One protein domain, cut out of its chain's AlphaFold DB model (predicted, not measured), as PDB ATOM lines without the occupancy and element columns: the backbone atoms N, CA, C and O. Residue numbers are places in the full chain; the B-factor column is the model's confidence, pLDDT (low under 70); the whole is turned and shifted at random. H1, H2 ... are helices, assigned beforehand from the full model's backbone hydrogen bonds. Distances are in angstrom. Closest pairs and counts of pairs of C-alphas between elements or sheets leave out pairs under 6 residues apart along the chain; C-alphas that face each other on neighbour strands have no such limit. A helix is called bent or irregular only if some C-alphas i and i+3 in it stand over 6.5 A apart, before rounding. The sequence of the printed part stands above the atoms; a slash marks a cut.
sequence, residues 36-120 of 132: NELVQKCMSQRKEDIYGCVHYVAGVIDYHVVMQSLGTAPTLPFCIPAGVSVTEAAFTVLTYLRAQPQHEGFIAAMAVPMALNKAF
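What this domain is: This is residues 36 to 120 of the 132 residues of a protein of Rhodospirillaceae bacterium (UniProt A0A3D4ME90). One long helix, H2, runs along the longest axis of a crossed arrangement of helices, and three shorter helices, H1, H3 and H4, pack along one side of it in that order. H3 and H4 cross H2 and each other nearly at right angles, H1 packs on the first part of H2 and on H3, and the long link of residues 70 to 85 folds back from the far end of H2 to the start of H3. The printed part has 85 residues with four named helices, H1, H2, H3 and H4 along the chain, and no named strand; the class is all helix. The whole is compact, with a radius of gyration of the C-alphas of 12.3 A and spans of 38 by 28 by 17 A.

Where its parts are: The longest helix is H2, residues 47 to 69, 32.8 A from C-alpha 47 at (-26.076, -42.907, -45.605) to C-alpha 69 at (-39.348, -12.982, -48.097). Before it comes H1, residues 36 to 42, 9.8 A long, which begins with C-alpha 36 at (-35.670, -37.191, -31.594). H3 holds residues 86 to 99 and measures 20.0 A. H4 holds residues 108 to 119, 16.3 A from first to last C-alpha, and ends with C-alpha 119 at (-26.477, -20.052, -33.932). No helix is bent or irregular.

How they stand to each other: H2 touches the three other helices. With residues 49 to 54 alone it touches H1; the closest C-alphas are those of Lys 41 and Asp 49, 4.7 A apart. These two run opposite ways at a steep tilt of 68 degrees, only just short of about perpendicular. With residues 53 to 58 alone H2 touches H3, about perpendicular at 82 degrees, and the closest C-alphas, of Val 54 and Ala 90, are 5.6 A apart. Residues 57 to 61 of H2 alone touch residues 109 to 113 of H4, about perpendicular at 74 degrees; the closest C-alphas are those of Val 60 and Ala 109, 6.1 A apart. H3 and H4 touch about perpendicular at 84 degrees, with the C-alphas of Val 93 and Ala 115 closest at 5.2 A. H1 touches H3 at a steep tilt of 41 degrees, opposite ways, closest at the C-alphas of Val 39 and Leu 94, 6.0 A apart. H1 and H4 are close but not clearly touching, the closest C-alphas being those of Leu 38 and Ala 108, 6.8 A apart. In H1, H2 and H3 every O i to N i+4 pair is within hydrogen-bond range; in H4 7 of 8 are.

The domain as a whole: The two C-alphas farthest apart are those of Gln 45 and Gly 71, at 39.0 A. The printed part has no cut. The link from H1 to H2 is tight, that from H3 to H4 is short, and that from H2 to H3, 16 residues, is long. The mean pLDDT of the printed part is 91.8, and confidence is low, under 70, at residue 74 and residues 103 to 105.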
ATOM      1  N   ASN A  36     -36.374 -35.934 -31.842       92.38
ATOM      2  CA  ASN A  36     -35.670 -37.191 -31.594       92.38
ATOM      3  C   ASN A  36     -35.461 -38.000 -32.883       92.38
ATOM      4  O   ASN A  36     -34.351 -38.446 -33.150       92.38
ATOM      5  N   GLU A  37     -36.492 -38.155 -33.719       93.50
ATOM      6  CA  GLU A  37     -36.351 -38.869 -34.993       93.50
ATOM      7  C   GLU A  37     -35.295 -38.215 -35.894       93.50
ATOM      8  O   GLU A  37     -34.478 -38.915 -36.498       93.50
ATOM      9  N   LEU A  38     -35.261 -36.880 -35.946       95.06
ATOM     10  CA  LEU A  38     -34.234 -36.160 -36.690       95.06
ATOM     11  C   LEU A  38     -32.835 -36.458 -36.125       95.06
ATOM     12  O   LEU A  38     -31.944 -36.793 -36.899       95.06
ATOM     13  N   VAL A  39     -32.649 -36.429 -34.798       95.31
ATOM     14  CA  VAL A  39     -31.377 -36.802 -34.143       95.31
ATOM     15  C   VAL A  39     -30.955 -38.226 -34.504       95.31
ATOM     16  O   VAL A  39     -29.807 -38.429 -34.901       95.31
ATOM     17  N   GLN A  40     -31.872 -39.198 -34.421       95.19
ATOM     18  CA  GLN A  40     -31.593 -40.592 -34.780       95.19
ATOM     19  C   GLN A  40     -31.116 -40.710 -36.231       95.19
ATOM     20  O   GLN A  40     -30.133 -41.395 -36.506       95.19
ATOM     21  N   LYS A  41     -31.762 -39.991 -37.158       96.31
ATOM     22  CA  LYS A  41     -31.353 -39.955 -38.568       96.31
ATOM     23  C   LYS A  41     -29.964 -39.342 -38.747       96.31
ATOM     24  O   LYS A  41     -29.124 -39.933 -39.419       96.31
ATOM     25  N   CYS A  42     -29.692 -38.202 -38.109       96.56
ATOM     26  CA  CYS A  42     -28.401 -37.516 -38.227       96.56
ATOM     27  C   CYS A  42     -27.230 -38.317 -37.628       96.56
ATOM     28  O   CYS A  42     -26.092 -38.132 -38.048       96.56
ATOM     29  N   MET A  43     -27.493 -39.170 -36.634       96.62
ATOM     30  CA  MET A  43     -26.484 -40.001 -35.962       96.62
ATOM     31  C   MET A  43     -26.400 -41.436 -36.503       96.62
ATOM     32  O   MET A  43     -25.608 -42.235 -36.000       96.62
ATOM     33  N   SER A  44     -27.223 -41.779 -37.493       97.25
ATOM     34  CA  SER A  44     -27.239 -43.109 -38.095       97.25
ATOM     35  C   SER A  44     -25.935 -43.406 -38.834       97.25
ATOM     36  O   SER A  44     -25.268 -42.511 -39.345       97.25
ATOM     37  N   GLN A  45     -25.595 -44.690 -38.941       97.12
ATOM     38  CA  GLN A  45     -24.489 -45.165 -39.782       97.12
ATOM     39  C   GLN A  45     -24.917 -45.373 -41.245       97.12
ATOM     40  O   GLN A  45     -24.080 -45.588 -42.122       97.12
ATOM     41  N   ARG A  46     -26.227 -45.340 -41.524       98.06
ATOM     42  CA  ARG A  46     -26.769 -45.495 -42.876       98.06
ATOM     43  C   ARG A  46     -26.745 -44.157 -43.595       98.06
ATOM     44  O   ARG A  46     -27.270 -43.164 -43.089       98.06
ATOM     45  N   LYS A  47     -26.185 -44.135 -44.804       97.19
ATOM     46  CA  LYS A  47     -26.076 -42.907 -45.605       97.19
ATOM     47  C   LYS A  47     -27.446 -42.308 -45.904       97.19
ATOM     48  O   LYS A  47     -27.598 -41.095 -45.879       97.19
ATOM     49  N   GLU A  48     -28.447 -43.152 -46.125       97.56
ATOM     50  CA  GLU A  48     -29.819 -42.756 -46.445       97.56
ATOM     51  C   GLU A  48     -30.458 -41.965 -45.298       97.56
ATOM     52  O   GLU A  48     -31.146 -40.973 -45.533       97.56
ATOM     53  N   ASP A  49     -30.189 -42.361 -44.053       97.62
ATOM     54  CA  ASP A  49     -30.681 -41.655 -42.870       97.62
ATOM     55  C   ASP A  49     -29.970 -40.310 -42.691       97.62
ATOM     56  O   ASP A  49     -30.628 -39.299 -42.438       97.62
ATOM     57  N   ILE A  50     -28.647 -40.275 -42.890       97.38
ATOM     58  CA  ILE A  50     -27.862 -39.034 -42.834       97.38
ATOM     59  C   ILE A  50     -28.362 -38.055 -43.902       97.38
ATOM     60  O   ILE A  50     -28.634 -36.894 -43.595       97.38
ATOM     61  N   TYR A  51     -28.560 -38.518 -45.143       97.62
ATOM     62  CA  TYR A  51     -29.158 -37.705 -46.202       97.62
ATOM     63  C   TYR A  51     -30.574 -37.258 -45.841       97.62
ATOM     64  O   TYR A  51     -30.925 -36.109 -46.089       97.62
ATOM     65  N   GLY A  52     -31.373 -38.121 -45.210       97.19
ATOM     66  CA  GLY A  52     -32.687 -37.759 -44.688       97.19
ATOM     67  C   GLY A  52     -32.624 -36.602 -43.688       97.19
ATOM     68  O   GLY A  52     -33.407 -35.663 -43.795       97.19
ATOM     69  N   CYS A  53     -31.664 -36.624 -42.762       97.69
ATOM     70  CA  CYS A  53     -31.428 -35.523 -41.826       97.69
ATOM     71  C   CYS A  53     -31.040 -34.225 -42.549       97.69
ATOM     72  O   CYS A  53     -31.671 -33.187 -42.336       97.69
ATOM     73  N   VAL A  54     -30.039 -34.282 -43.434       98.25
ATOM     74  CA  VAL A  54     -29.536 -33.102 -44.157       98.25
ATOM     75  C   VAL A  54     -30.631 -32.484 -45.031       98.25
ATOM     76  O   VAL A  54     -30.849 -31.274 -44.971       98.25
ATOM     77  N   HIS A  55     -31.376 -33.293 -45.788       98.06
ATOM     78  CA  HIS A  55     -32.464 -32.805 -46.641       98.06
ATOM     79  C   HIS A  55     -33.662 -32.285 -45.844       98.06
ATOM     80  O   HIS A  55     -34.295 -31.321 -46.268       98.06
ATOM     81  N   TYR A  56     -33.963 -32.870 -44.681       97.50
ATOM     82  CA  TYR A  56     -35.002 -32.330 -43.807       97.50
ATOM     83  C   TYR A  56     -34.644 -30.912 -43.343       97.50
ATOM     84  O   TYR A  56     -35.462 -29.998 -43.448       97.50
ATOM     85  N   VAL A  57     -33.404 -30.709 -42.885       98.00
ATOM     86  CA  VAL A  57     -32.907 -29.384 -42.481       98.00
ATOM     87  C   VAL A  57     -32.929 -28.410 -43.662       98.00
ATOM     88  O   VAL A  57     -33.400 -27.287 -43.495       98.00
ATOM     89  N   ALA A  58     -32.507 -28.847 -44.854       98.38
ATOM     90  CA  ALA A  58     -32.569 -28.047 -46.079       98.38
ATOM     91  C   ALA A  58     -33.994 -27.560 -46.382       98.38
ATOM     92  O   ALA A  58     -34.215 -26.363 -46.531       98.38
ATOM     93  N   GLY A  59     -34.978 -28.464 -46.381       96.94
ATOM     94  CA  GLY A  59     -36.368 -28.108 -46.672       96.94
ATOM     95  C   GLY A  59     -36.957 -27.119 -45.663       96.94
ATOM     96  O   GLY A  59     -37.704 -26.215 -46.040       96.94
ATOM     97  N   VAL A  60     -36.593 -27.234 -44.381       95.94
ATOM     98  CA  VAL A  60     -37.020 -26.265 -43.359       95.94
ATOM     99  C   VAL A  60     -36.363 -24.897 -43.570       95.94
ATOM    100  O   VAL A  60     -37.028 -23.877 -43.359       95.94
ATOM    101  N   ILE A  61     -35.094 -24.866 -43.997       96.25
ATOM    102  CA  ILE A  61     -34.390 -23.635 -44.374       96.25
ATOM    103  C   ILE A  61     -35.083 -22.974 -45.564       96.25
ATOM    104  O   ILE A  61     -35.460 -21.809 -45.456       96.25
ATOM    105  N   ASP A  62     -35.320 -23.714 -46.647       95.88
ATOM    106  CA  ASP A  62     -35.955 -23.195 -47.863       95.88
ATOM    107  C   ASP A  62     -37.343 -22.619 -47.564       95.88
ATOM    108  O   ASP A  62     -37.653 -21.485 -47.939       95.88
ATOM    109  N   TYR A  63     -38.157 -23.358 -46.803       93.38
ATOM    110  CA  TYR A  63     -39.463 -22.882 -46.361       93.38
ATOM    111  C   TYR A  63     -39.355 -21.591 -45.536       93.38
ATOM    112  O   TYR A  63     -40.105 -20.642 -45.769       93.38
ATOM    113  N   HIS A  64     -38.405 -21.509 -44.601       92.62
ATOM    114  CA  HIS A  64     -38.202 -20.296 -43.806       92.62
ATOM    115  C   HIS A  64     -37.757 -19.104 -44.645       92.62
ATOM    116  O   HIS A  64     -38.256 -18.004 -44.418       92.62
ATOM    117  N   VAL A  65     -36.867 -19.303 -45.619       89.75
ATOM    118  CA  VAL A  65     -36.420 -18.243 -46.533       89.75
ATOM    119  C   VAL A  65     -37.603 -17.693 -47.331       89.75
ATOM    120  O   VAL A  65     -37.787 -16.475 -47.396       89.75
ATOM    121  N   VAL A  66     -38.457 -18.571 -47.869       91.94
ATOM    122  CA  VAL A  66     -39.684 -18.160 -48.567       91.94
ATOM    123  C   VAL A  66     -40.583 -17.349 -47.635       91.94
ATOM    124  O   VAL A  66     -40.950 -16.221 -47.964       91.94
ATOM    125  N   MET A  67     -40.883 -17.855 -46.438       90.12
ATOM    126  CA  MET A  67     -41.756 -17.151 -45.494       90.12
ATOM    127  C   MET A  67     -41.166 -15.808 -45.028       90.12
ATOM    128  O   MET A  67     -41.898 -14.832 -44.860       90.12
ATOM    129  N   GLN A  68     -39.841 -15.709 -44.867       86.06
ATOM    130  CA  GLN A  68     -39.157 -14.449 -44.547       86.06
ATOM    131  C   GLN A  68     -39.318 -13.430 -45.673       86.06
ATOM    132  O   GLN A  68     -39.619 -12.269 -45.398       86.06
ATOM    133  N   SER A  69     -39.178 -13.859 -46.931       86.44
ATOM    134  CA  SER A  69     -39.348 -12.982 -48.097       86.44
ATOM    135  C   SER A  69     -40.777 -12.455 -48.248       86.44
ATOM    136  O   SER A  69     -40.972 -11.316 -48.669       86.44
ATOM    137  N   LEU A  70     -41.771 -13.249 -47.841       89.00
ATOM    138  CA  LEU A  70     -43.183 -12.861 -47.832       89.00
ATOM    139  C   LEU A  70     -43.567 -12.020 -46.602       89.00
ATOM    140  O   LEU A  70     -44.696 -11.544 -46.516       89.00
ATOM    141  N   GLY A  71     -42.659 -11.840 -45.635       84.06
ATOM    142  CA  GLY A  71     -42.953 -11.164 -44.369       84.06
ATOM    143  C   GLY A  71     -43.898 -11.949 -43.450       84.06
ATOM    144  O   GLY A  71     -44.430 -11.387 -42.497       84.06
ATOM    145  N   THR A  72     -44.102 -13.238 -43.723       82.75
ATOM    146  CA  THR A  72     -44.979 -14.153 -42.974       82.75
ATOM    147  C   THR A  72     -44.195 -15.165 -42.140       82.75
ATOM    148  O   THR A  72     -44.781 -16.092 -41.579       82.75
ATOM    149  N   ALA A  73     -42.868 -15.016 -42.063       73.94
ATOM    150  CA  ALA A  73     -42.017 -15.893 -41.274       73.94
ATOM    151  C   ALA A  73     -42.497 -16.011 -39.822       73.94
ATOM    152  O   ALA A  73     -42.933 -15.016 -39.234       73.94
ATOM    153  N   PRO A  74     -42.348 -17.203 -39.216       68.50
ATOM    154  CA  PRO A  74     -42.530 -17.376 -37.783       68.50
ATOM    155  C   PRO A  74     -41.694 -16.362 -36.994       68.50
ATOM    156  O   PRO A  74     -40.678 -15.858 -37.476       68.50
ATOM    157  N   THR A  75     -42.069 -16.121 -35.739       76.06
ATOM    158  CA  THR A  75     -41.450 -15.147 -34.817       76.06
ATOM    159  C   THR A  75     -39.964 -15.391 -34.503       76.06
ATOM    160  O   THR A  75     -39.394 -14.702 -33.659       76.06
ATOM    161  N   LEU A  76     -39.324 -16.358 -35.165       85.06
ATOM    162  CA  LEU A  76     -37.969 -16.814 -34.909       85.06
ATOM    163  C   LEU A  76     -37.096 -16.769 -36.179       85.06
ATOM    164  O   LEU A  76     -36.804 -17.802 -36.782       85.06
ATOM    165  N   PRO A  77     -36.678 -15.569 -36.621       88.56
ATOM    166  CA  PRO A  77     -35.902 -15.417 -37.844       88.56
ATOM    167  C   PRO A  77     -34.445 -15.844 -37.642       88.56
ATOM    168  O   PRO A  77     -33.786 -15.396 -36.705       88.56
ATOM    169  N   PHE A  78     -33.899 -16.643 -38.551       93.38
ATOM    170  CA  PHE A  78     -32.468 -16.945 -38.616       93.38
ATOM    171  C   PHE A  78     -31.888 -16.507 -39.962       93.38
ATOM    172  O   PHE A  78     -32.611 -16.435 -40.956       93.38
ATOM    173  N   CYS A  79     -30.596 -16.182 -39.975       93.12
ATOM    174  CA  CYS A  79     -29.892 -15.645 -41.136       93.12
ATOM    175  C   CYS A  79     -28.559 -16.377 -41.300       93.12
ATOM    176  O   CYS A  79     -27.548 -15.966 -40.730       93.12
ATOM    177  N   ILE A  80     -28.568 -17.471 -42.063       93.88
ATOM    178  CA  ILE A  80     -27.374 -18.286 -42.306       93.88
ATOM    179  C   ILE A  80     -26.373 -17.477 -43.156       93.88
ATOM    180  O   ILE A  80     -26.750 -16.988 -44.224       93.88
ATOM    181  N   PRO A  81     -25.116 -17.294 -42.706       93.44
ATOM    182  CA  PRO A  81     -24.098 -16.585 -43.476       93.44
ATOM    183  C   PRO A  81     -23.763 -17.274 -44.802       93.44
ATOM    184  O   PRO A  81     -23.826 -18.497 -44.921       93.44
ATOM    185  N   ALA A  82     -23.315 -16.484 -45.779       92.12
ATOM    186  CA  ALA A  82     -22.745 -17.030 -47.005       92.12
ATOM    187  C   ALA A  82     -21.546 -17.938 -46.681       92.12
ATOM    188  O   ALA A  82     -20.701 -17.587 -45.856       92.12
ATOM    189  N   GLY A  83     -21.477 -19.093 -47.341       91.62
ATOM    190  CA  GLY A  83     -20.410 -20.078 -47.157       91.62
ATOM    191  C   GLY A  83     -20.728 -21.197 -46.163       91.62
ATOM    192  O   GLY A  83     -20.042 -22.210 -46.205       91.62
ATOM    193  N   VAL A  84     -21.776 -21.073 -45.338       96.75
ATOM    194  CA  VAL A  84     -22.250 -22.196 -44.512       96.75
ATOM    195  C   VAL A  84     -23.009 -23.181 -45.398       96.75
ATOM    196  O   VAL A  84     -24.016 -22.841 -46.020       96.75
ATOM    197  N   SER A  85     -22.523 -24.415 -45.451       97.69
ATOM    198  CA  SER A  85     -23.166 -25.518 -46.153       97.69
ATOM    199  C   SER A  85     -24.388 -26.043 -45.394       97.69
ATOM    200  O   SER A  85     -24.511 -25.922 -44.173       97.69
ATOM    201  N   VAL A  86     -25.288 -26.715 -46.114       96.56
ATOM    202  CA  VAL A  86     -26.450 -27.387 -45.509       96.56
ATOM    203  C   VAL A  86     -26.009 -28.467 -44.514       96.56
ATOM    204  O   VAL A  86     -26.642 -28.641 -43.476       96.56
ATOM    205  N   THR A  87     -24.899 -29.160 -44.779       97.12
ATOM    206  CA  THR A  87     -24.343 -30.164 -43.862       97.12
ATOM    207  C   THR A  87     -23.881 -29.536 -42.546       97.12
ATOM    208  O   THR A  87     -24.172 -30.073 -41.479       97.12
ATOM    209  N   GLU A  88     -23.220 -28.377 -42.586       98.12
ATOM    210  CA  GLU A  88     -22.826 -27.636 -41.377       98.12
ATOM    211  C   GLU A  88     -24.043 -27.096 -40.616       98.12
ATOM    212  O   GLU A  88     -24.086 -27.142 -39.381       98.12
ATOM    213  N   ALA A  89     -25.074 -26.641 -41.335       97.94
ATOM    214  CA  ALA A  89     -26.346 -26.261 -40.729       97.94
ATOM    215  C   ALA A  89     -27.016 -27.463 -40.037       97.94
ATOM    216  O   ALA A  89     -27.455 -27.349 -38.893       97.94
ATOM    217  N   ALA A  90     -27.034 -28.636 -40.675       97.81
ATOM    218  CA  ALA A  90     -27.568 -29.865 -40.092       97.81
ATOM    219  C   ALA A  90     -26.769 -30.322 -38.863       97.81
ATOM    220  O   ALA A  90     -27.360 -30.715 -37.857       97.81
ATOM    221  N   PHE A  91     -25.440 -30.198 -38.893       97.75
ATOM    222  CA  PHE A  91     -24.598 -30.452 -37.726       97.75
ATOM    223  C   PHE A  91     -24.925 -29.495 -36.572       97.75
ATOM    224  O   PHE A  91     -25.108 -29.937 -35.440       97.75
ATOM    225  N   THR A  92     -25.104 -28.204 -36.861       97.62
ATOM    226  CA  THR A  92     -25.515 -27.194 -35.871       97.62
ATOM    227  C   THR A  92     -26.858 -27.549 -35.224       97.62
ATOM    228  O   THR A  92     -27.002 -27.486 -34.000       97.62
ATOM    229  N   VAL A  93     -27.835 -27.973 -36.032       96.56
ATOM    230  CA  VAL A  93     -29.140 -28.454 -35.556       96.56
ATOM    231  C   VAL A  93     -28.979 -29.676 -34.652       96.56
ATOM    232  O   VAL A  93     -29.544 -29.701 -33.559       96.56
ATOM    233  N   LEU A  94     -28.194 -30.671 -35.072       96.25
ATOM    234  CA  LEU A  94     -27.935 -31.872 -34.279       96.25
ATOM    235  C   LEU A  94     -27.323 -31.519 -32.918       96.25
ATOM    236  O   LEU A  94     -27.789 -32.010 -31.890       96.25
ATOM    237  N   THR A  95     -26.304 -30.657 -32.893       96.06
ATOM    238  CA  THR A  95     -25.658 -30.217 -31.649       96.06
ATOM    239  C   THR A  95     -26.659 -29.558 -30.702       96.06
ATOM    240  O   THR A  95     -26.663 -29.869 -29.512       96.06
ATOM    241  N   TYR A  96     -27.534 -28.695 -31.221       94.75
ATOM    242  CA  TYR A  96     -28.589 -28.061 -30.429       94.75
ATOM    243  C   TYR A  96     -29.581 -29.084 -29.861       94.75
ATOM    244  O   TYR A  96     -29.828 -29.100 -28.659       94.75
ATOM    245  N   LEU A  97     -30.116 -29.970 -30.705       92.56
ATOM    246  CA  LEU A  97     -31.110 -30.963 -30.288       92.56
ATOM    247  C   LEU A  97     -30.567 -31.902 -29.207       92.56
ATOM    248  O   LEU A  97     -31.270 -32.209 -28.248       92.56
ATOM    249  N   ARG A  98     -29.296 -32.306 -29.308       92.50
ATOM    250  CA  ARG A  98     -28.647 -33.152 -28.295       92.50
ATOM    251  C   ARG A  98     -28.409 -32.442 -26.964       92.50
ATOM    252  O   ARG A  98     -28.364 -33.104 -25.933       92.50
ATOM    253  N   ALA A  99     -28.231 -31.124 -26.979       91.38
ATOM    254  CA  ALA A  99     -28.035 -30.334 -25.768       91.38
ATOM    255  C   ALA A  99     -29.357 -29.998 -25.050       91.38
ATOM    256  O   ALA A  99     -29.332 -29.555 -23.901       91.38
ATOM    257  N   GLN A 100     -30.503 -30.194 -25.709       82.81
ATOM    258  CA  GLN A 100     -31.837 -29.892 -25.188       82.81
ATOM    259  C   GLN A 100     -32.789 -31.108 -25.324       82.81
ATOM    260  O   GLN A 100     -33.754 -31.058 -26.094       82.81
ATOM    261  N   PRO A 101     -32.567 -32.199 -24.561       72.69
ATOM    262  CA  PRO A 101     -33.375 -33.424 -24.642       72.69
ATOM    263  C   PRO A 101     -34.854 -33.215 -24.272       72.69
ATOM    264  O   PRO A 101     -35.723 -33.962 -24.709       72.69
ATOM    265  N   GLN A 102     -35.198 -32.134 -23.563       70.25
ATOM    266  CA  GLN A 102     -36.596 -31.756 -23.314       70.25
ATOM    267  C   GLN A 102     -37.415 -31.489 -24.595       70.25
ATOM    268  O   GLN A 102     -38.635 -31.341 -24.529       70.25
ATOM    269  N   HIS A 103     -36.766 -31.398 -25.760       64.56
ATOM    270  CA  HIS A 103     -37.406 -31.182 -27.058       64.56
ATOM    271  C   HIS A 103     -37.508 -32.454 -27.913       64.56
ATOM    272  O   HIS A 103     -37.861 -32.365 -29.088       64.56
ATOM    273  N   GLU A 104     -37.265 -33.640 -27.349       66.38
ATOM    274  CA  GLU A 104     -37.358 -34.917 -28.073       66.38
ATOM    275  C   GLU A 104     -38.721 -35.133 -28.757       66.38
ATOM    276  O   GLU A 104     -38.769 -35.594 -29.898       66.38
ATOM    277  N   GLY A 105     -39.818 -34.729 -28.105       69.25
ATOM    278  CA  GLY A 105     -41.179 -34.792 -28.657       69.25
ATOM    279  C   GLY A 105     -41.597 -33.583 -29.504       69.25
ATOM    280  O   GLY A 105     -42.711 -33.562 -30.026       69.25
ATOM    281  N   PHE A 106     -40.744 -32.564 -29.635       80.38
ATOM    282  CA  PHE A 106     -41.069 -31.353 -30.388       80.38
ATOM    283  C   PHE A 106     -41.043 -31.621 -31.895       80.38
ATOM    284  O   PHE A 106     -40.275 -32.450 -32.384       80.38
ATOM    285  N   ILE A 107     -41.858 -30.887 -32.653       89.38
ATOM    286  CA  ILE A 107     -41.852 -30.966 -34.117       89.38
ATOM    287  C   ILE A 107     -40.506 -30.432 -34.625       89.38
ATOM    288  O   ILE A 107     -40.140 -29.286 -34.346       89.38
ATOM    289  N   ALA A 108     -39.773 -31.237 -35.398       93.00
ATOM    290  CA  ALA A 108     -38.443 -30.880 -35.886       93.00
ATOM    291  C   ALA A 108     -38.459 -29.611 -36.757       93.00
ATOM    292  O   ALA A 108     -37.537 -28.803 -36.671       93.00
ATOM    293  N   ALA A 109     -39.540 -29.367 -37.505       92.06
ATOM    294  CA  ALA A 109     -39.740 -28.140 -38.279       92.06
ATOM    295  C   ALA A 109     -39.726 -26.855 -37.428       92.06
ATOM    296  O   ALA A 109     -39.428 -25.791 -37.958       92.06
ATOM    297  N   MET A 110     -40.007 -26.945 -36.121       89.69
ATOM    298  CA  MET A 110     -39.845 -25.834 -35.172       89.69
ATOM    299  C   MET A 110     -38.479 -25.850 -34.487       89.69
ATOM    300  O   MET A 110     -37.903 -24.795 -34.223       89.69
ATOM    301  N   ALA A 111     -37.931 -27.035 -34.216       91.81
ATOM    302  CA  ALA A 111     -36.636 -27.159 -33.559       91.81
ATOM    303  C   ALA A 111     -35.458 -26.716 -34.438       91.81
ATOM    304  O   ALA A 111     -34.518 -26.105 -33.932       91.81
ATOM    305  N   VAL A 112     -35.534 -26.946 -35.751       94.81
ATOM    306  CA  VAL A 112     -34.528 -26.488 -36.717       94.81
ATOM    307  C   VAL A 112     -34.384 -24.952 -36.694       94.81
ATOM    308  O   VAL A 112     -33.274 -24.480 -36.448       94.81
ATOM    309  N   PRO A 113     -35.454 -24.144 -36.839       93.75
ATOM    310  CA  PRO A 113     -35.375 -22.690 -36.700       93.75
ATOM    311  C   PRO A 113     -34.870 -22.232 -35.337       93.75
ATOM    312  O   PRO A 113     -34.149 -21.244 -35.274       93.75
ATOM    313  N   MET A 114     -35.205 -22.935 -34.247       92.88
ATOM    314  CA  MET A 114     -34.683 -22.611 -32.911       92.88
ATOM    315  C   MET A 114     -33.172 -22.782 -32.827       92.88
ATOM    316  O   MET A 114     -32.473 -21.877 -32.363       92.88
ATOM    317  N   ALA A 115     -32.661 -23.904 -33.330       95.06
ATOM    318  CA  ALA A 115     -31.230 -24.154 -33.400       95.06
ATOM    319  C   ALA A 115     -30.518 -23.109 -34.269       95.06
ATOM    320  O   ALA A 115     -29.533 -22.502 -33.844       95.06
ATOM    321  N   LEU A 116     -31.049 -22.857 -35.467       96.31
ATOM    322  CA  LEU A 116     -30.453 -21.935 -36.428       96.31
ATOM    323  C   LEU A 116     -30.562 -20.478 -35.985       96.31
ATOM    324  O   LEU A 116     -29.643 -19.715 -36.237       96.31
ATOM    325  N   ASN A 117     -31.621 -20.073 -35.286       94.81
ATOM    326  CA  ASN A 117     -31.722 -18.731 -34.713       94.81
ATOM    327  C   ASN A 117     -30.721 -18.538 -33.571       94.81
ATOM    328  O   ASN A 117     -30.100 -17.481 -33.487       94.81
ATOM    329  N   LYS A 118     -30.524 -19.559 -32.728       94.81
ATOM    330  CA  LYS A 118     -29.526 -19.508 -31.655       94.81
ATOM    331  C   LYS A 118     -28.103 -19.389 -32.207       94.81
ATOM    332  O   LYS A 118     -27.302 -18.656 -31.636       94.81
ATOM    333  N   ALA A 119     -27.795 -20.093 -33.296       96.12
ATOM    334  CA  ALA A 119     -26.477 -20.052 -33.932       96.12
ATOM    335  C   ALA A 119     -26.281 -18.828 -34.846       96.12
ATOM    336  O   ALA A 119     -25.205 -18.233 -34.874       96.12
ATOM    337  N   PHE A 120     -27.325 -18.441 -35.575       95.50
ATOM    338  CA  PHE A 120     -27.302 -17.435 -36.637       95.50
ATOM    339  C   PHE A 120     -28.459 -16.431 -36.487       95.50
ATOM    340  O   PHE A 120     -29.344 -16.347 -37.351       95.50
TER     341      PHE A 120